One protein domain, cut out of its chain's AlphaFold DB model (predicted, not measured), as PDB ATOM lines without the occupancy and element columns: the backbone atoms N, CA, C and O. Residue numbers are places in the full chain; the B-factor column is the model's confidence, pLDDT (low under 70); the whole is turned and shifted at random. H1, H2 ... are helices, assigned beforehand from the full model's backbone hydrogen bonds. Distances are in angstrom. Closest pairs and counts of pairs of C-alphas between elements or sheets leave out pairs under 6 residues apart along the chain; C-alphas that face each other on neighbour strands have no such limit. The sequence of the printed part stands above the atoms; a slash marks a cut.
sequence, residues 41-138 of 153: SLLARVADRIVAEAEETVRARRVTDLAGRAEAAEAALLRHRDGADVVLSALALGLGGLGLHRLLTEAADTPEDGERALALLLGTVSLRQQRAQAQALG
ATOM      1  N   SER A  41      42.280 -28.196 -38.637       96.75
ATOM      2  CA  SER A  41      41.934 -29.488 -39.227       96.75
ATOM      3  C   SER A  41      43.174 -30.357 -39.486       96.75
ATOM      4  O   SER A  41      43.123 -31.581 -39.355       96.75
ATOM      5  N   LEU A  42      44.316 -29.749 -39.829       96.69
ATOM      6  CA  LEU A  42      45.586 -30.468 -39.970       96.69
ATOM      7  C   LEU A  42      46.097 -30.962 -38.615       96.69
ATOM      8  O   LEU A  42      46.468 -32.129 -38.498       96.69
ATOM      9  N   LEU A  43      46.104 -30.088 -37.607       97.25
ATOM     10  CA  LEU A  43      46.515 -30.419 -36.244       97.25
ATOM     11  C   LEU A  43      45.647 -31.525 -35.647       97.25
ATOM     12  O   LEU A  43      46.184 -32.444 -35.042       97.25
ATOM     13  N   ALA A  44      44.340 -31.494 -35.894       97.69
ATOM     14  CA  ALA A  44      43.420 -32.541 -35.471       97.69
ATOM     15  C   ALA A  44      43.785 -33.914 -36.050       97.69
ATOM     16  O   ALA A  44      43.877 -34.891 -35.313       97.69
ATOM     17  N   ARG A  45      44.109 -33.991 -37.348       97.62
ATOM     18  CA  ARG A  45      44.562 -35.253 -37.960       97.62
ATOM     19  C   ARG A  45      45.902 -35.735 -37.411       97.62
ATOM     20  O   ARG A  45      46.129 -36.940 -37.328       97.62
ATOM     21  N   VAL A  46      46.799 -34.813 -37.061       97.88
ATOM     22  CA  VAL A  46      48.057 -35.163 -36.390       97.88
ATOM     23  C   VAL A  46      47.778 -35.676 -34.975       97.88
ATOM     24  O   VAL A  46      48.329 -36.708 -34.603       97.88
ATOM     25  N   ALA A  47      46.876 -35.040 -34.224       98.25
ATOM     26  CA  ALA A  47      46.437 -35.510 -32.912       98.25
ATOM     27  C   ALA A  47      45.864 -36.932 -32.990       98.25
ATOM     28  O   ALA A  47      46.318 -37.811 -32.262       98.25
ATOM     29  N   ASP A  48      44.942 -37.195 -33.921       98.38
ATOM     30  CA  ASP A  48      44.360 -38.529 -34.112       98.38
ATOM     31  C   ASP A  48      45.422 -39.577 -34.458       98.38
ATOM     32  O   ASP A  48      45.358 -40.713 -33.989       98.38
ATOM     33  N   ARG A  49      46.443 -39.200 -35.237       97.88
ATOM     34  CA  ARG A  49      47.571 -40.085 -35.547       97.88
ATOM     35  C   ARG A  49      48.383 -40.435 -34.300       97.88
ATOM     36  O   ARG A  49      48.694 -41.608 -34.123       97.88
ATOM     37  N   ILE A  50      48.701 -39.455 -33.453       98.31
ATOM     38  CA  ILE A  50      49.428 -39.672 -32.188       98.31
ATOM     39  C   ILE A  50      48.613 -40.588 -31.267       98.31
ATOM     40  O   ILE A  50      49.135 -41.563 -30.725       98.31
ATOM     41  N   VAL A  51      47.316 -40.310 -31.134       98.50
ATOM     42  CA  VAL A  51      46.388 -41.091 -30.306       98.50
ATOM     43  C   VAL A  51      46.263 -42.531 -30.799       98.50
ATOM     44  O   VAL A  51      46.295 -43.454 -29.988       98.50
ATOM     45  N   ALA A  52      46.212 -42.750 -32.115       98.50
ATOM     46  CA  ALA A  52      46.162 -44.093 -32.689       98.50
ATOM     47  C   ALA A  52      47.387 -44.948 -32.312       98.50
ATOM     48  O   ALA A  52      47.271 -46.167 -32.184       98.50
ATOM     49  N   GLU A  53      48.561 -44.344 -32.093       98.38
ATOM     50  CA  GLU A  53      49.741 -45.082 -31.622       98.38
ATOM     51  C   GLU A  53      49.597 -45.541 -30.158       98.38
ATOM     52  O   GLU A  53      50.085 -46.616 -29.793       98.38
ATOM     53  N   ALA A  54      48.922 -44.750 -29.316       98.50
ATOM     54  CA  ALA A  54      48.578 -45.150 -27.953       98.50
ATOM     55  C   ALA A  54      47.545 -46.287 -27.959       98.50
ATOM     56  O   ALA A  54      47.754 -47.305 -27.299       98.50
ATOM     57  N   GLU A  55      46.479 -46.154 -28.756       98.50
ATOM     58  CA  GLU A  55      45.446 -47.185 -28.927       98.50
ATOM     59  C   GLU A  55      46.046 -48.512 -29.411       98.50
ATOM     60  O   GLU A  55      45.716 -49.577 -28.884       98.50
ATOM     61  N   GLU A  56      46.965 -48.463 -30.380       98.56
ATOM     62  CA  GLU A  56      47.668 -49.651 -30.869       98.56
ATOM     63  C   GLU A  56      48.537 -50.284 -29.779       98.56
ATOM     64  O   GLU A  56      48.494 -51.497 -29.586       98.56
ATOM     65  N   THR A  57      49.272 -49.478 -29.009       98.44
ATOM     66  CA  THR A  57      50.104 -49.979 -27.901       98.44
ATOM     67  C   THR A  57      49.256 -50.679 -26.840       98.44
ATOM     68  O   THR A  57      49.594 -51.786 -26.411       98.44
ATOM     69  N   VAL A  58      48.136 -50.066 -26.446       98.50
ATOM     70  CA  VAL A  58      47.174 -50.633 -25.490       98.50
ATOM     71  C   VAL A  58      46.619 -51.958 -26.006       98.50
ATOM     72  O   VAL A  58      46.621 -52.948 -25.273       98.50
ATOM     73  N   ARG A  59      46.212 -52.013 -27.280       98.38
ATOM     74  CA  ARG A  59      45.673 -53.224 -27.912       98.38
ATOM     75  C   ARG A  59      46.709 -54.343 -27.988       98.38
ATOM     76  O   ARG A  59      46.428 -55.461 -27.560       98.38
ATOM     77  N   ALA A  60      47.906 -54.047 -28.492       98.31
ATOM     78  CA  ALA A  60      48.981 -55.020 -28.670       98.31
ATOM     79  C   ALA A  60      49.425 -55.639 -27.336       98.31
ATOM     80  O   ALA A  60      49.687 -56.841 -27.258       98.31
ATOM     81  N   ARG A  61      49.463 -54.832 -26.271       97.75
ATOM     82  CA  ARG A  61      49.845 -55.262 -24.917       97.75
ATOM     83  C   ARG A  61      48.672 -55.748 -24.064       97.75
ATOM     84  O   ARG A  61      48.907 -56.219 -22.959       97.75
ATOM     85  N   ARG A  62      47.437 -55.674 -24.574       97.56
ATOM     86  CA  ARG A  62      46.197 -56.009 -23.851       97.56
ATOM     87  C   ARG A  62      46.069 -55.271 -22.514       97.56
ATOM     88  O   ARG A  62      45.674 -55.863 -21.515       97.56
ATOM     89  N   VAL A  63      46.416 -53.987 -22.496       97.88
ATOM     90  CA  VAL A  63      46.340 -53.169 -21.280       97.88
ATOM     91  C   VAL A  63      44.886 -52.831 -20.964       97.88
ATOM     92  O   VAL A  63      44.176 -52.247 -21.785       97.88
ATOM     93  N   THR A  64      44.435 -53.202 -19.771       96.69
ATOM     94  CA  THR A  64      43.034 -53.040 -19.360       96.69
ATOM     95  C   THR A  64      42.836 -51.955 -18.316       96.69
ATOM     96  O   THR A  64      41.779 -51.337 -18.310       96.69
ATOM     97  N   ASP A  65      43.824 -51.722 -17.457       97.81
ATOM     98  CA  ASP A  65      43.742 -50.759 -16.363       97.81
ATOM     99  C   ASP A  65      44.097 -49.330 -16.802       97.81
ATOM    100  O   ASP A  65      44.823 -49.104 -17.777       97.81
ATOM    101  N   LEU A  66      43.580 -48.351 -16.057       98.38
ATOM    102  CA  LEU A  66      43.769 -46.928 -16.334       98.38
ATOM    103  C   LEU A  66      45.245 -46.512 -16.318       98.38
ATOM    104  O   LEU A  66      45.660 -45.736 -17.177       98.38
ATOM    105  N   ALA A  67      46.034 -47.027 -15.370       97.88
ATOM    106  CA  ALA A  67      47.432 -46.639 -15.210       97.88
ATOM    107  C   ALA A  67      48.259 -47.048 -16.433       97.88
ATOM    108  O   ALA A  67      48.893 -46.199 -17.061       97.88
ATOM    109  N   GLY A  68      48.169 -48.306 -16.862       98.12
ATOM    110  CA  GLY A  68      48.881 -48.770 -18.047       98.12
ATOM    111  C   GLY A  68      48.413 -48.078 -19.336       98.12
ATOM    112  O   GLY A  68      49.213 -47.842 -20.246       98.12
ATOM    113  N   ARG A  69      47.120 -47.734 -19.448       98.62
ATOM    114  CA  ARG A  69      46.612 -46.962 -20.595       98.62
ATOM    115  C   ARG A  69      47.155 -45.532 -20.597       98.62
ATOM    116  O   ARG A  69      47.553 -45.048 -21.658       98.62
ATOM    117  N   ALA A  70      47.231 -44.891 -19.432       98.44
ATOM    118  CA  ALA A  70      47.850 -43.581 -19.265       98.44
ATOM    119  C   ALA A  70      49.354 -43.611 -19.586       98.44
ATOM    120  O   ALA A  70      49.832 -42.717 -20.275       98.44
ATOM    121  N   GLU A  71      50.084 -44.658 -19.193       98.25
ATOM    122  CA  GLU A  71      51.500 -44.846 -19.548       98.25
ATOM    123  C   GLU A  71      51.707 -45.009 -21.063       98.25
ATOM    124  O   GLU A  71      52.610 -44.407 -21.650       98.25
ATOM    125  N   ALA A  72      50.861 -45.800 -21.731       98.50
ATOM    126  CA  ALA A  72      50.921 -45.967 -23.184       98.50
ATOM    127  C   ALA A  72      50.624 -44.652 -23.923       98.50
ATOM    128  O   ALA A  72      51.291 -44.319 -24.909       98.50
ATOM    129  N   ALA A  73      49.645 -43.897 -23.426       98.62
ATOM    130  CA  ALA A  73      49.305 -42.572 -23.913       98.62
ATOM    131  C   ALA A  73      50.438 -41.561 -23.687       98.62
ATOM    132  O   ALA A  73      50.824 -40.865 -24.623       98.62
ATOM    133  N   GLU A  74      51.031 -41.526 -22.493       98.50
ATOM    134  CA  GLU A  74      52.192 -40.693 -22.175       98.50
ATOM    135  C   GLU A  74      53.352 -40.967 -23.132       98.50
ATOM    136  O   GLU A  74      53.889 -40.044 -23.747       98.50
ATOM    137  N   ALA A  75      53.704 -42.241 -23.309       98.25
ATOM    138  CA  ALA A  75      54.768 -42.637 -24.215       98.25
ATOM    139  C   ALA A  75      54.472 -42.214 -25.659       98.25
ATOM    140  O   ALA A  75      55.397 -41.862 -26.387       98.25
ATOM    141  N   ALA A  76      53.208 -42.251 -26.095       98.31
ATOM    142  CA  ALA A  76      52.821 -41.753 -27.410       98.31
ATOM    143  C   ALA A  76      52.993 -40.245 -27.534       98.31
ATOM    144  O   ALA A  76      53.649 -39.793 -28.466       98.31
ATOM    145  N   LEU A  77      52.492 -39.473 -26.576       98.44
ATOM    146  CA  LEU A  77      52.612 -38.018 -26.591       98.44
ATOM    147  C   LEU A  77      54.082 -37.567 -26.555       98.44
ATOM    148  O   LEU A  77      54.462 -36.685 -27.318       98.44
ATOM    149  N   LEU A  78      54.925 -38.203 -25.734       97.38
ATOM    150  CA  LEU A  78      56.347 -37.858 -25.599       97.38
ATOM    151  C   LEU A  78      57.187 -38.184 -26.840       97.38
ATOM    152  O   LEU A  78      58.225 -37.556 -27.039       97.38
ATOM    153  N   ARG A  79      56.761 -39.130 -27.687       96.56
ATOM    154  CA  ARG A  79      57.442 -39.420 -28.964       96.56
ATOM    155  C   ARG A  79      57.300 -38.298 -29.981       96.56
ATOM    156  O   ARG A  79      58.071 -38.273 -30.936       96.56
ATOM    157  N   HIS A  80      56.312 -37.424 -29.823       97.00
ATOM    158  CA  HIS A  80      56.032 -36.349 -30.765       97.00
ATOM    159  C   HIS A  80      56.262 -35.007 -30.104       97.00
ATOM    160  O   HIS A  80      55.622 -34.692 -29.105       97.00
ATOM    161  N   ARG A  81      57.170 -34.204 -30.666       95.56
ATOM    162  CA  ARG A  81      57.384 -32.826 -30.216       95.56
ATOM    163  C   ARG A  81      56.051 -32.073 -30.157       95.56
ATOM    164  O   ARG A  81      55.255 -32.156 -31.085       95.56
ATOM    165  N   ASP A  82      55.812 -31.378 -29.049       97.12
ATOM    166  CA  ASP A  82      54.566 -30.658 -28.740       97.12
ATOM    167  C   ASP A  82      53.296 -31.541 -28.798       97.12
ATOM    168  O   ASP A  82      52.182 -31.046 -28.965       97.12
ATOM    169  N   GLY A  83      53.436 -32.866 -28.676       97.75
ATOM    170  CA  GLY A  83      52.345 -33.829 -28.831       97.75
ATOM    171  C   GLY A  83      51.181 -33.608 -27.864       97.75
ATOM    172  O   GLY A  83      50.023 -33.730 -28.269       97.75
ATOM    173  N   ALA A  84      51.461 -33.225 -26.612       98.12
ATOM    174  CA  ALA A  84      50.412 -32.890 -25.648       98.12
ATOM    175  C   ALA A  84      49.627 -31.638 -26.058       98.12
ATOM    176  O   ALA A  84      48.397 -31.658 -26.031       98.12
ATOM    177  N   ASP A  85      50.315 -30.586 -26.503       97.81
ATOM    178  CA  ASP A  85      49.679 -29.331 -26.915       97.81
ATOM    179  C   ASP A  85      48.864 -29.512 -28.208       97.81
ATOM    180  O   ASP A  85      47.769 -28.961 -28.343       97.81
ATOM    181  N   VAL A  86      49.336 -30.362 -29.128       98.12
ATOM    182  CA  VAL A  86      48.597 -30.757 -30.337       98.12
ATOM    183  C   VAL A  86      47.284 -31.454 -29.993       98.12
ATOM    184  O   VAL A  86      46.234 -31.067 -30.513       98.12
ATOM    185  N   VAL A  87      47.313 -32.448 -29.102       98.44
ATOM    186  CA  VAL A  87      46.100 -33.164 -28.683       98.44
ATOM    187  C   VAL A  87      45.165 -32.254 -27.885       98.44
ATOM    188  O   VAL A  87      43.960 -32.257 -28.136       98.44
ATOM    189  N   LEU A  88      45.699 -31.424 -26.986       97.81
ATOM    190  CA  LEU A  88      44.917 -30.465 -26.204       97.81
ATOM    191  C   LEU A  88      44.195 -29.461 -27.111       97.81
ATOM    192  O   LEU A  88      43.000 -29.229 -26.938       97.81
ATOM    193  N   SER A  89      44.878 -28.916 -28.119       97.50
ATOM    194  CA  SER A  89      44.268 -28.005 -29.089       97.50
ATOM    195  C   SER A  89      43.178 -28.683 -29.922       97.50
ATOM    196  O   SER A  89      42.144 -28.066 -30.175       97.50
ATOM    197  N   ALA A  90      43.386 -29.933 -30.346       97.88
ATOM    198  CA  ALA A  90      42.394 -30.683 -31.114       97.88
ATOM    199  C   ALA A  90      41.128 -30.977 -30.293       97.88
ATOM    200  O   ALA A  90      40.020 -30.790 -30.802       97.88
ATOM    201  N   LEU A  91      41.293 -31.364 -29.023       97.50
ATOM    202  CA  LEU A  91      40.193 -31.587 -28.083       97.50
ATOM    203  C   LEU A  91      39.430 -30.290 -27.791       97.50
ATOM    204  O   LEU A  91      38.205 -30.278 -27.871       97.50
ATOM    205  N   ALA A  92      40.137 -29.190 -27.512       96.62
ATOM    206  CA  ALA A  92      39.526 -27.898 -27.194       96.62
ATOM    207  C   ALA A  92      38.658 -27.346 -28.337       96.62
ATOM    208  O   ALA A  92      37.653 -26.683 -28.091       96.62
ATOM    209  N   LEU A  93      39.037 -27.627 -29.586       96.75
ATOM    210  CA  LEU A  93      38.281 -27.236 -30.777       96.75
ATOM    211  C   LEU A  93      37.220 -28.273 -31.186       96.75
ATOM    212  O   LEU A  93      36.449 -28.014 -32.107       96.75
ATOM    213  N   GLY A  94      37.188 -29.443 -30.540       96.62
ATOM    214  CA  GLY A  94      36.292 -30.545 -30.894       96.62
ATOM    215  C   GLY A  94      36.577 -31.160 -32.268       96.62
ATOM    216  O   GLY A  94      35.671 -31.701 -32.895       96.62
ATOM    217  N   LEU A  95      37.815 -31.053 -32.762       96.81
ATOM    218  CA  LEU A  95      38.189 -31.473 -34.118       96.81
ATOM    219  C   LEU A  95      38.892 -32.836 -34.167       96.81
ATOM    220  O   LEU A  95      38.963 -33.430 -35.239       96.81
ATOM    221  N   GLY A  96      39.418 -33.326 -33.040       95.94
ATOM    222  CA  GLY A  96      40.151 -34.594 -32.958       95.94
ATOM    223  C   GLY A  96      40.598 -34.923 -31.533       95.94
ATOM    224  O   GLY A  96      40.239 -34.234 -30.580       95.94
ATOM    225  N   GLY A  97      41.372 -35.995 -31.368       94.44
ATOM    226  CA  GLY A  97      41.928 -36.417 -30.075       94.44
ATOM    227  C   GLY A  97      40.954 -37.180 -29.166       94.44
ATOM    228  O   GLY A  97      41.361 -37.683 -28.120       94.44
ATOM    229  N   LEU A  98      39.689 -37.347 -29.573       96.12
ATOM    230  CA  LEU A  98      38.647 -38.049 -28.803       96.12
ATOM    231  C   LEU A  98      38.979 -39.520 -28.510       96.12
ATOM    232  O   LEU A  98      38.434 -40.100 -27.573       96.12
ATOM    233  N   GLY A  99      39.867 -40.141 -29.293       97.31
ATOM    234  CA  GLY A  99      40.375 -41.480 -28.983       97.31
ATOM    235  C   GLY A  99      41.090 -41.535 -27.636       97.31
ATOM    236  O   GLY A  99      40.881 -42.481 -26.889       97.31
ATOM    237  N   LEU A 100      41.828 -40.484 -27.260       97.75
ATOM    238  CA  LEU A 100      42.544 -40.437 -25.986       97.75
ATOM    239  C   LEU A 100      41.582 -40.330 -24.808       97.75
ATOM    240  O   LEU A 100      41.751 -41.022 -23.810       97.75
ATOM    241  N   HIS A 101      40.554 -39.494 -24.962       97.38
ATOM    242  CA  HIS A 101      39.472 -39.385 -23.994       97.38
ATOM    243  C   HIS A 101      38.820 -40.751 -23.765       97.38
ATOM    244  O   HIS A 101      38.842 -41.249 -22.646       97.38
ATOM    245  N   ARG A 102      38.327 -41.399 -24.834       97.62
ATOM    246  CA  ARG A 102      37.706 -42.734 -24.748       97.62
ATOM    247  C   ARG A 102      38.639 -43.759 -24.108       97.62
ATOM    248  O   ARG A 102      38.228 -44.475 -23.203       97.62
ATOM    249  N   LEU A 103      39.900 -43.789 -24.538       97.69
ATOM    250  CA  LEU A 103      40.907 -44.732 -24.060       97.69
ATOM    251  C   LEU A 103      41.088 -44.666 -22.538       97.69
ATOM    252  O   LEU A 103      41.242 -45.720 -21.918       97.69
ATOM    253  N   LEU A 104      41.025 -43.474 -21.940       98.25
ATOM    254  CA  LEU A 104      41.143 -43.289 -20.492       98.25
ATOM    255  C   LEU A 104      39.807 -43.478 -19.765       98.25
ATOM    256  O   LEU A 104      39.768 -44.187 -18.763       98.25
ATOM    257  N   THR A 105      38.701 -42.932 -20.275       97.69
ATOM    258  CA  THR A 105      37.385 -43.071 -19.624       97.69
ATOM    259  C   THR A 105      36.869 -44.507 -19.615       97.69
ATOM    260  O   THR A 105      36.202 -44.902 -18.672       97.69
ATOM    261  N   GLU A 106      37.193 -45.313 -20.629       97.38
ATOM    262  CA  GLU A 106      36.794 -46.729 -20.692       97.38
ATOM    263  C   GLU A 106      37.542 -47.632 -19.695       97.38
ATOM    264  O   GLU A 106      37.123 -48.767 -19.482       97.38
ATOM    265  N   ALA A 107      38.665 -47.177 -19.132       97.75
ATOM    266  CA  ALA A 107      39.457 -47.942 -18.163       97.75
ATOM    267  C   ALA A 107      39.348 -47.421 -16.726       97.75
ATOM    268  O   ALA A 107      39.903 -48.035 -15.815       97.75
ATOM    269  N   ALA A 108      38.685 -46.282 -16.536       97.94
ATOM    270  CA  ALA A 108      38.458 -45.683 -15.233       97.94
ATOM    271  C   ALA A 108      37.199 -46.261 -14.569       97.94
ATOM    272  O   ALA A 108      36.269 -46.689 -15.250       97.94
ATOM    273  N   ASP A 109      37.152 -46.220 -13.234       97.31
ATOM    274  CA  ASP A 109      35.968 -46.630 -12.464       97.31
ATOM    275  C   ASP A 109      34.767 -45.713 -12.741       97.31
ATOM    276  O   ASP A 109      33.616 -46.154 -12.748       97.31
ATOM    277  N   THR A 110      35.044 -44.428 -12.990       97.56
ATOM    278  CA  THR A 110      34.055 -43.416 -13.362       97.56
ATOM    279  C   THR A 110      34.544 -42.591 -14.560       97.56
ATOM    280  O   THR A 110      35.757 -42.397 -14.720       97.56
ATOM    281  N   PRO A 111      33.638 -42.062 -15.405       95.00
ATOM    282  CA  PRO A 111      34.011 -41.141 -16.477       95.00
ATOM    283  C   PRO A 111      34.806 -39.931 -15.970       95.00
ATOM    284  O   PRO A 111      35.799 -39.548 -16.586       95.00
ATOM    285  N   GLU A 112      34.431 -39.381 -14.816       97.06
ATOM    286  CA  GLU A 112      35.088 -38.226 -14.205       97.06
ATOM    287  C   GLU A 112      36.541 -38.526 -13.817       97.06
ATOM    288  O   GLU A 112      37.407 -37.657 -13.930       97.06
ATOM    289  N   ASP A 113      36.843 -39.749 -13.378       97.69
ATOM    290  CA  ASP A 113      38.219 -40.156 -13.082       97.69
ATOM    291  C   ASP A 113      39.052 -40.311 -14.357       97.69
ATOM    292  O   ASP A 113      40.222 -39.919 -14.380       97.69
ATOM    293  N   GLY A 114      38.443 -40.788 -15.445       97.81
ATOM    294  CA  GLY A 114      39.071 -40.808 -16.765       97.81
ATOM    295  C   GLY A 114      39.365 -39.404 -17.303       97.81
ATOM    296  O   GLY A 114      40.459 -39.153 -17.809       97.81
ATOM    297  N   GLU A 115      38.433 -38.462 -17.142       97.06
ATOM    298  CA  GLU A 115      38.619 -37.053 -17.513       97.06
ATOM    299  C   GLU A 115      39.723 -36.381 -16.684       97.06
ATOM    300  O   GLU A 115      40.575 -35.670 -17.229       97.06
ATOM    301  N   ARG A 116      39.772 -36.643 -15.370       98.25
ATOM    302  CA  ARG A 116      40.863 -36.173 -14.499       98.25
ATOM    303  C   ARG A 116      42.204 -36.755 -14.927       98.25
ATOM    304  O   ARG A 116      43.182 -36.011 -15.009       98.25
ATOM    305  N   ALA A 117      42.257 -38.052 -15.226       98.00
ATOM    306  CA  ALA A 117      43.462 -38.708 -15.714       98.00
ATOM    307  C   ALA A 117      43.934 -38.100 -17.042       98.00
ATOM    308  O   ALA A 117      45.121 -37.814 -17.187       98.00
ATOM    309  N   LEU A 118      43.017 -37.822 -17.975       98.19
ATOM    310  CA  LEU A 118      43.318 -37.142 -19.236       98.19
ATOM    311  C   LEU A 118      43.934 -35.759 -19.001       98.19
ATOM    312  O   LEU A 118      44.983 -35.449 -19.570       98.19
ATOM    313  N   ALA A 119      43.310 -34.937 -18.154       97.62
ATOM    314  CA  ALA A 119      43.789 -33.589 -17.855       97.62
ATOM    315  C   ALA A 119      45.177 -33.605 -17.193       97.62
ATOM    316  O   ALA A 119      46.066 -32.850 -17.593       97.62
ATOM    317  N   LEU A 120      45.386 -34.495 -16.217       97.81
ATOM    318  CA  LEU A 120      46.669 -34.656 -15.533       97.81
ATOM    319  C   LEU A 120      47.758 -35.171 -16.472       97.81
ATOM    320  O   LEU A 120      48.882 -34.674 -16.421       97.81
ATOM    321  N   LEU A 121      47.433 -36.127 -17.342       98.06
ATOM    322  CA  LEU A 121      48.352 -36.668 -18.336       98.06
ATOM    323  C   LEU A 121      48.810 -35.582 -19.313       98.06
ATOM    324  O   LEU A 121      50.011 -35.357 -19.460       98.06
ATOM    325  N   LEU A 122      47.869 -34.885 -19.957       98.00
ATOM    326  CA  LEU A 122      48.180 -33.830 -20.925       98.00
ATOM    327  C   LEU A 122      48.985 -32.700 -20.277       98.00
ATOM    328  O   LEU A 122      49.999 -32.277 -20.831       98.00
ATOM    329  N   GLY A 123      48.588 -32.262 -19.078       96.94
ATOM    330  CA  GLY A 123      49.328 -31.251 -18.323       96.94
ATOM    331  C   GLY A 123      50.738 -31.714 -17.947       96.94
ATOM    332  O   GLY A 123      51.703 -30.969 -18.114       96.94
ATOM    333  N   THR A 124      50.881 -32.964 -17.498       95.56
ATOM    334  CA  THR A 124      52.181 -33.545 -17.137       95.56
ATOM    335  C   THR A 124      53.113 -33.596 -18.339       95.56
ATOM    336  O   THR A 124      54.257 -33.147 -18.237       95.56
ATOM    337  N   VAL A 125      52.636 -34.096 -19.479       97.44
ATOM    338  CA  VAL A 125      53.454 -34.217 -20.688       97.44
ATOM    339  C   VAL A 125      53.798 -32.848 -21.274       97.44
ATOM    340  O   VAL A 125      54.957 -32.636 -21.620       97.44
ATOM    341  N   SER A 126      52.855 -31.899 -21.320       96.06
ATOM    342  CA  SER A 126      53.122 -30.533 -21.803       96.06
ATOM    343  C   SER A 126      54.242 -29.865 -20.991       96.06
ATOM    344  O   SER A 126      55.224 -29.390 -21.561       96.06
ATOM    345  N   LEU A 127      54.196 -29.955 -19.655       94.31
ATOM    346  CA  LEU A 127      55.266 -29.448 -18.783       94.31
ATOM    347  C   LEU A 127      56.626 -30.112 -19.063       94.31
ATOM    348  O   LEU A 127      57.644 -29.417 -19.152       94.31
ATOM    349  N   ARG A 128      56.658 -31.442 -19.249       93.81
ATOM    350  CA  ARG A 128      57.887 -32.182 -19.590       93.81
ATOM    351  C   ARG A 128      58.469 -31.712 -20.924       93.81
ATOM    352  O   ARG A 128      59.676 -31.490 -21.019       93.81
ATOM    353  N   GLN A 129      57.623 -31.528 -21.937       94.19
ATOM    354  CA  GLN A 129      58.036 -31.087 -23.271       94.19
ATOM    355  C   GLN A 129      58.556 -29.645 -23.262       94.19
ATOM    356  O   GLN A 129      59.643 -29.392 -23.783       94.19
ATOM    357  N   GLN A 130      57.861 -28.725 -22.587       92.56
ATOM    358  CA  GLN A 130      58.306 -27.337 -22.431       92.56
ATOM    359  C   GLN A 130      59.653 -27.243 -21.706       92.56
ATOM    360  O   GLN A 130      60.536 -26.485 -22.112       92.56
ATOM    361  N   ARG A 131      59.851 -28.050 -20.655       91.50
ATOM    362  CA  ARG A 131      61.124 -28.111 -19.927       91.50
ATOM    363  C   ARG A 131      62.254 -28.648 -20.804       91.50
ATOM    364  O   ARG A 131      63.329 -28.052 -20.825       91.50
ATOM    365  N   ALA A 132      62.016 -29.732 -21.543       89.81
ATOM    366  CA  ALA A 132      62.997 -30.294 -22.469       89.81
ATOM    367  C   ALA A 132      63.376 -29.292 -23.573       89.81
ATOM    368  O   ALA A 132      64.555 -29.139 -23.895       89.81
ATOM    369  N   GLN A 133      62.402 -28.547 -24.102       88.81
ATOM    370  CA  GLN A 133      62.644 -27.504 -25.096       88.81
ATOM    371  C   GLN A 133      63.466 -26.340 -24.525       88.81
ATOM    372  O   GLN A 133      64.421 -25.898 -25.161       88.81
ATOM    373  N   ALA A 134      63.139 -25.864 -23.321       90.38
ATOM    374  CA  ALA A 134      63.909 -24.822 -22.644       90.38
ATOM    375  C   ALA A 134      65.378 -25.243 -22.457       90.38
ATOM    376  O   ALA A 134      66.287 -24.472 -22.766       90.38
ATOM    377  N   GLN A 135      65.614 -26.490 -22.039       89.69
ATOM    378  CA  GLN A 135      66.959 -27.052 -21.887       89.69
ATOM    379  C   GLN A 135      67.708 -27.154 -23.219       89.69
ATOM    380  O   GLN A 135      68.875 -26.774 -23.286       89.69
ATOM    381  N   ALA A 136      67.044 -27.606 -24.287       87.94
ATOM    382  CA  ALA A 136      67.635 -27.676 -25.624       87.94
ATOM    383  C   ALA A 136      68.052 -26.294 -26.164       87.94
ATOM    384  O   ALA A 136      69.000 -26.192 -26.938       87.94
ATOM    385  N   LEU A 137      67.376 -25.227 -25.727       90.75
ATOM    386  CA  LEU A 137      67.704 -23.835 -26.050       90.75
ATOM    387  C   LEU A 137      68.728 -23.201 -25.088       90.75
ATOM    388  O   LEU A 137      69.047 -22.023 -25.229       90.75
ATOM    389  N   GLY A 138      69.231 -23.948 -24.100       92.00
ATOM    390  CA  GLY A 138      70.162 -23.436 -23.092       92.00
ATOM    391  C   GLY A 138      69.531 -22.458 -22.095       92.00
ATOM    392  O   GLY A 138      70.252 -21.735 -21.408       92.00
TER     393      GLY A 138
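What this domain is: This is residues 41 to 138 of the 153 residues of the protein "Predicted biotin repressor from TetR family" of Micrococcus luteus Mu201 (UniProt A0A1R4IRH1). H2, H3 and H4 fill the space between two longer helices, H1 and H5, and H5 makes the longest axis. The printed part has 98 residues with five named helices, H1 to H5 in order, and no named strand. The class is all helix; the whole is compact, with a radius of gyration of the C-alphas of 12.9 A and spans of 42 by 27 by 26 A.

How they stand to each other: H1, residues 41 to 61, touches H2, residues 66 to 78, at a steep tilt of 47 degrees; the closest C-alphas, of Ala 54 and Ala 73, are 4.8 A apart. H5, residues 111 to 136, touches H2 at a shallow tilt of 31 degrees, the closest C-alphas being those of Glu 74 and Leu 121, 6.8 A, and is apart from H1. H3, residues 83 to 92, and H4, residues 98 to 105, each touch H1 and H5. In these five helices every O i to N i+4 pair is within hydrogen-bond range.

Where its parts are: H1 spans 30.5 A from C-alpha 41 at (41.934, -29.488, -39.227); H5 spans 37.4 A to C-alpha 136 at (67.635, -27.676, -25.624).

The domain as a whole: The farthest C-alphas, of Asp 109 and Gly 138, are 42.7 A apart. The printed part has no cut, its four links are tight, and no printed residue is under 70 in pLDDT.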